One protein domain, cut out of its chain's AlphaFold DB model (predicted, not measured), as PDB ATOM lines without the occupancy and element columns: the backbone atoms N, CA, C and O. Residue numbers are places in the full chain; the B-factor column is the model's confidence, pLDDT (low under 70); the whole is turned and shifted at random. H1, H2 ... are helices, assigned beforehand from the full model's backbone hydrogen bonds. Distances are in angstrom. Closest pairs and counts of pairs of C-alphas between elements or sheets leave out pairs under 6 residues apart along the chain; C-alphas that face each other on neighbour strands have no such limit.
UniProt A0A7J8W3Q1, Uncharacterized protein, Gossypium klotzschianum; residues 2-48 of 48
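AT A GLANCE: This is residues 2 to 48 of the 48 residues of an uncharacterized protein of Gossypium klotzschianum (UniProt A0A7J8W3Q1). A long helix, H1, and a shorter one, H2, form the two arms of an open, flat U, joined by a long unnamed stretch, residues 22 to 35, with an empty middle between the arms. The printed part has 47 residues with two named helices, H1 then H2, and no named strand; its class is all helix. It is only just loose, close to extended, with a radius of gyration of the C-alphas of 14.1 A and spans of 32 by 30 by 13 A.

IN THESE COORDINATES: H1, residues 2 to 21, begins at C-alpha 2 (74.075, 127.821, 90.038) and measures 29.4 A from first to last C-alpha. H2, residues 36 to 45, measures 14.2 A and ends at C-alpha 45 (73.046, 136.012, 110.030).

HOW THE PARTS SIT: H1 and H2 are apart, with no C-alpha of the one within 8 A of the other. Every O i to N i+4 pair is within hydrogen-bond range in H1 and H2.

THE WHOLE: The two C-alphas farthest apart, those of Glu 2 and Cys 34, are 35.6 A apart. The link from H1 to H2, 14 residues, is long. The printed part has no cut. Its mean pLDDT is 77.5; residues 2 to 8, 22 and 46 to 48 are under 70.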
ATOM      1  N   GLU A   2      74.957 126.911  90.807       52.50
ATOM      2  CA  GLU A   2      74.075 127.821  90.038       52.50
ATOM      3  C   GLU A   2      72.857 128.361  90.815       52.50
ATOM      4  O   GLU A   2      72.556 129.545  90.711       52.50
ATOM      5  N   GLU A   3      72.210 127.556  91.668       54.09
ATOM      6  CA  GLU A   3      71.015 127.992  92.426       54.09
ATOM      7  C   GLU A   3      71.257 129.214  93.334       54.09
ATOM      8  O   GLU A   3      70.373 130.047  93.535       54.09
ATOM      9  N   SER A   4      72.473 129.354  93.873       55.84
ATOM     10  CA  SER A   4      72.826 130.465  94.769       55.84
ATOM     11  C   SER A   4      72.913 131.814  94.045       55.84
ATOM     12  O   SER A   4      72.548 132.852  94.601       55.84
ATOM     13  N   VAL A   5      73.340 131.795  92.780       57.91
ATOM     14  CA  VAL A   5      73.475 132.986  91.931       57.91
ATOM     15  C   VAL A   5      72.091 133.487  91.518       57.91
ATOM     16  O   VAL A   5      71.813 134.686  91.594       57.91
ATOM     17  N   ASP A   6      71.191 132.564  91.176       63.47
ATOM     18  CA  ASP A   6      69.829 132.881  90.745       63.47
ATOM     19  C   ASP A   6      68.950 133.400  91.905       63.47
ATOM     20  O   ASP A   6      68.151 134.337  91.760       63.47
ATOM     21  N   SER A   7      69.188 132.884  93.117       62.16
ATOM     22  CA  SER A   7      68.588 133.388  94.359       62.16
ATOM     23  C   SER A   7      69.014 134.832  94.673       62.16
ATOM     24  O   SER A   7      68.168 135.688  94.960       62.16
ATOM     25  N   GLY A   8      70.307 135.152  94.535       69.25
ATOM     26  CA  GLY A   8      70.829 136.508  94.741       69.25
ATOM     27  C   GLY A   8      70.245 137.534  93.762       69.25
ATOM     28  O   GLY A   8      69.846 138.634  94.158       69.25
ATOM     29  N   ILE A   9      70.109 137.152  92.489       76.00
ATOM     30  CA  ILE A   9      69.485 137.984  91.449       76.00
ATOM     31  C   ILE A   9      67.996 138.209  91.752       76.00
ATOM     32  O   ILE A   9      67.488 139.332  91.640       76.00
ATOM     33  N   THR A  10      67.296 137.166  92.205       83.69
ATOM     34  CA  THR A  10      65.880 137.242  92.582       83.69
ATOM     35  C   THR A  10      65.647 138.179  93.769       83.69
ATOM     36  O   THR A  10      64.723 139.001  93.734       83.69
ATOM     37  N   LEU A  11      66.501 138.120  94.793       81.88
ATOM     38  CA  LEU A  11      66.460 139.014  95.955       81.88
ATOM     39  C   LEU A  11      66.667 140.478  95.563       81.88
ATOM     40  O   LEU A  11      65.865 141.337  95.939       81.88
ATOM     41  N   LEU A  12      67.683 140.762  94.743       82.06
ATOM     42  CA  LEU A  12      67.952 142.114  94.246       82.06
ATOM     43  C   LEU A  12      66.774 142.673  93.443       82.06
ATOM     44  O   LEU A  12      66.422 143.847  93.589       82.06
ATOM     45  N   ARG A  13      66.130 141.842  92.617       84.00
ATOM     46  CA  ARG A  13      64.949 142.245  91.843       84.00
ATOM     47  C   ARG A  13      63.771 142.607  92.750       84.00
ATOM     48  O   ARG A  13      63.158 143.654  92.540       84.00
ATOM     49  N   ARG A  14      63.492 141.798  93.778       83.94
ATOM     50  CA  ARG A  14      62.432 142.071  94.769       83.94
ATOM     51  C   ARG A  14      62.706 143.351  95.554       83.94
ATOM     52  O   ARG A  14      61.807 144.174  95.691       83.94
ATOM     53  N   PHE A  15      63.947 143.562  95.992       83.50
ATOM     54  CA  PHE A  15      64.346 144.794  96.679       83.50
ATOM     55  C   PHE A  15      64.159 146.029  95.795       83.50
ATOM     56  O   PHE A  15      63.567 147.013  96.233       83.50
ATOM     57  N   LYS A  16      64.588 145.976  94.526       82.50
ATOM     58  CA  LYS A  16      64.367 147.071  93.566       82.50
ATOM     59  C   LYS A  16      62.880 147.364  93.357       82.50
ATOM     60  O   LYS A  16      62.500 148.526  93.251       82.50
ATOM     61  N   GLN A  17      62.045 146.330  93.295       82.31
ATOM     62  CA  GLN A  17      60.600 146.489  93.142       82.31
ATOM     63  C   GLN A  17      59.955 147.094  94.398       82.31
ATOM     64  O   GLN A  17      59.123 147.989  94.281       82.31
ATOM     65  N   PHE A  18      60.387 146.670  95.587       83.50
ATOM     66  CA  PHE A  18      59.955 147.233  96.868       83.50
ATOM     67  C   PHE A  18      60.348 148.710  97.024       83.50
ATOM     68  O   PHE A  18      59.526 149.536  97.414       83.50
ATOM     69  N   LEU A  19      61.580 149.069  96.648       80.94
ATOM     70  CA  LEU A  19      62.037 150.461  96.668       80.94
ATOM     71  C   LEU A  19      61.187 151.361  95.763       80.94
ATOM     72  O   LEU A  19      60.977 152.524  96.084       80.94
ATOM     73  N   ARG A  20      60.670 150.828  94.650       79.25
ATOM     74  CA  ARG A  20      59.811 151.573  93.719       79.25
ATOM     75  C   ARG A  20      58.352 151.682  94.171       79.25
ATOM     76  O   ARG A  20      57.672 152.598  93.728       79.25
ATOM     77  N   SER A  21      57.851 150.765  95.002       80.75
ATOM     78  CA  SER A  21      56.426 150.716  95.373       80.75
ATOM     79  C   SER A  21      56.040 151.644  96.530       80.75
ATOM     80  O   SER A  21      54.859 151.910  96.737       80.75
ATOM     81  N   LYS A  22      57.016 152.141  97.292       67.12
ATOM     82  CA  LYS A  22      56.813 152.917  98.522       67.12
ATOM     83  C   LYS A  22      57.472 154.299  98.409       67.12
ATOM     84  O   LYS A  22      58.534 154.490  98.971       67.12
ATOM     85  N   GLY A  23      56.855 155.257  97.712       72.19
ATOM     86  CA  GLY A  23      57.314 156.662  97.687       72.19
ATOM     87  C   GLY A  23      58.817 156.862  97.400       72.19
ATOM     88  O   GLY A  23      59.478 155.997  96.831       72.19
ATOM     89  N   GLN A  24      59.372 158.018  97.775       70.88
ATOM     90  CA  GLN A  24      60.823 158.239  97.754       70.88
ATOM     91  C   GLN A  24      61.422 157.799  99.095       70.88
ATOM     92  O   GLN A  24      61.120 158.382 100.134       70.88
ATOM     93  N   TRP A  25      62.271 156.774  99.075       78.50
ATOM     94  CA  TRP A  25      63.052 156.379 100.246       78.50
ATOM     95  C   TRP A  25      64.258 157.303 100.400       78.50
ATOM     96  O   TRP A  25      65.066 157.433  99.480       78.50
ATOM     97  N   GLU A  26      64.423 157.895 101.580       81.25
ATOM     98  CA  GLU A  26      65.650 158.609 101.924       81.25
ATOM     99  C   GLU A  26      66.716 157.589 102.358       81.25
ATOM    100  O   GLU A  26      66.732 157.111 103.493       81.25
ATOM    101  N   ILE A  27      67.600 157.209 101.433       81.75
ATOM    102  CA  ILE A  27      68.717 156.305 101.729       81.75
ATOM    103  C   ILE A  27      69.866 157.132 102.312       81.75
ATOM    104  O   ILE A  27      70.556 157.845 101.585       81.75
ATOM    105  N   LYS A  28      70.095 157.018 103.624       86.06
ATOM    106  CA  LYS A  28      71.224 157.667 104.307       86.06
ATOM    107  C   LYS A  28      72.399 156.713 104.424       86.06
ATOM    108  O   LYS A  28      72.272 155.616 104.965       86.06
ATOM    109  N   TYR A  29      73.557 157.155 103.953       85.56
ATOM    110  CA  TYR A  29      74.803 156.450 104.210       85.56
ATOM    111  C   TYR A  29      75.207 156.623 105.678       85.56
ATOM    112  O   TYR A  29      75.338 157.747 106.160       85.56
ATOM    113  N   VAL A  30      75.436 155.509 106.376       85.62
ATOM    114  CA  VAL A  30      75.997 155.494 107.732       85.62
ATOM    115  C   VAL A  30      77.305 154.704 107.691       85.62
ATOM    116  O   VAL A  30      77.286 153.532 107.305       85.62
ATOM    117  N   PRO A  31      78.449 155.299 108.081       87.88
ATOM    118  CA  PRO A  31      79.712 154.578 108.132       87.88
ATOM    119  C   PRO A  31      79.614 153.348 109.036       87.88
ATOM    120  O   PRO A  31      79.023 153.402 110.112       87.88
ATOM    121  N   ARG A  32      80.274 152.253 108.653       82.38
ATOM    122  CA  ARG A  32      80.276 150.990 109.418       82.38
ATOM    123  C   ARG A  32      80.654 151.178 110.890       82.38
ATOM    124  O   ARG A  32      80.029 150.594 111.768       82.38
ATOM    125  N   LYS A  33      81.646 152.034 111.159       84.69
ATOM    126  CA  LYS A  33      82.102 152.366 112.522       84.69
ATOM    127  C   LYS A  33      81.000 152.992 113.389       84.69
ATOM    128  O   LYS A  33      81.072 152.898 114.605       84.69
ATOM    129  N   CYS A  34      79.992 153.599 112.767       83.44
ATOM    130  CA  CYS A  34      78.851 154.235 113.420       83.44
ATOM    131  C   CYS A  34      77.621 153.313 113.505       83.44
ATOM    132  O   CYS A  34      76.632 153.692 114.119       83.44
ATOM    133  N   ASN A  35      77.664 152.117 112.901       88.88
ATOM    134  CA  ASN A  35      76.555 151.161 112.897       88.88
ATOM    135  C   ASN A  35      77.035 149.737 113.222       88.88
ATOM    136  O   ASN A  35      76.826 148.785 112.467       88.88
ATOM    137  N   LEU A  36      77.723 149.608 114.360       86.75
ATOM    138  CA  LEU A  36      78.304 148.345 114.823       86.75
ATOM    139  C   LEU A  36      77.241 147.271 115.089       86.75
ATOM    140  O   LEU A  36      77.497 146.101 114.831       86.75
ATOM    141  N   ILE A  37      76.048 147.661 115.551       86.44
ATOM    142  CA  ILE A  37      74.951 146.724 115.838       86.44
ATOM    143  C   ILE A  37      74.445 146.077 114.547       86.44
ATOM    144  O   ILE A  37      74.373 144.853 114.473       86.44
ATOM    145  N   ALA A  38      74.147 146.863 113.503       86.62
ATOM    146  CA  ALA A  38      73.721 146.285 112.226       86.62
ATOM    147  C   ALA A  38      74.830 145.435 111.589       86.62
ATOM    148  O   ALA A  38      74.542 144.388 111.014       86.62
ATOM    149  N   ASP A  39      76.096 145.843 111.729       86.75
ATOM    150  CA  ASP A  39      77.240 145.051 111.266       86.75
ATOM    151  C   ASP A  39      77.361 143.705 111.995       86.75
ATOM    152  O   ASP A  39      77.604 142.676 111.365       86.75
ATOM    153  N   GLN A  40      77.179 143.694 113.317       87.00
ATOM    154  CA  GLN A  40      77.200 142.474 114.123       87.00
ATOM    155  C   GLN A  40      76.026 141.555 113.782       87.00
ATOM    156  O   GLN A  40      76.234 140.359 113.600       87.00
ATOM    157  N   LEU A  41      74.818 142.101 113.630       85.19
ATOM    158  CA  LEU A  41      73.637 141.327 113.240       85.19
ATOM    159  C   LEU A  41      73.800 140.698 111.855       85.19
ATOM    160  O   LEU A  41      73.522 139.512 111.692       85.19
ATOM    161  N   ALA A  42      74.318 141.454 110.881       83.69
ATOM    162  CA  ALA A  42      74.614 140.928 109.552       83.69
ATOM    163  C   ALA A  42      75.644 139.787 109.611       83.69
ATOM    164  O   ALA A  42      75.477 138.768 108.946       83.69
ATOM    165  N   LYS A  43      76.681 139.909 110.449       85.81
ATOM    166  CA  LYS A  43      77.651 138.827 110.663       85.81
ATOM    167  C   LYS A  43      77.004 137.595 111.286       85.81
ATOM    168  O   LYS A  43      77.232 136.508 110.780       85.81
ATOM    169  N   ILE A  44      76.181 137.754 112.325       83.75
ATOM    170  CA  ILE A  44      75.469 136.636 112.966       83.75
ATOM    171  C   ILE A  44      74.584 135.907 111.947       83.75
ATOM    172  O   ILE A  44      74.602 134.683 111.908       83.75
ATOM    173  N   SER A  45      73.874 136.631 111.077       74.56
ATOM    174  CA  SER A  45      73.046 136.012 110.030       74.56
ATOM    175  C   SER A  45      73.831 135.259 108.952       74.56
ATOM    176  O   SER A  45      73.233 134.474 108.233       74.56
ATOM    177  N   LEU A  46      75.142 135.498 108.826       66.88
ATOM    178  CA  LEU A  46      76.021 134.774 107.899       66.88
ATOM    179  C   LEU A  46      76.630 133.508 108.525       66.88
ATOM    180  O   LEU A  46      77.280 132.744 107.817       66.88
ATOM    181  N   PHE A  47      76.469 133.309 109.839       63.25
ATOM    182  CA  PHE A  47      76.901 132.098 110.548       63.25
ATOM    183  C   PHE A  47      75.813 131.011 110.621       63.25
ATOM    184  O   PHE A  47      76.092 129.925 111.127       63.25
ATOM    185  N   TRP A  48      74.606 131.302 110.131       49.69
ATOM    186  CA  TRP A  48      73.498 130.357 109.958       49.69
ATOM    187  C   TRP A  48      73.419 129.889 108.508       49.69
ATOM    188  O   TRP A  48      73.069 128.706 108.308       49.69
TER     189      TRP A  48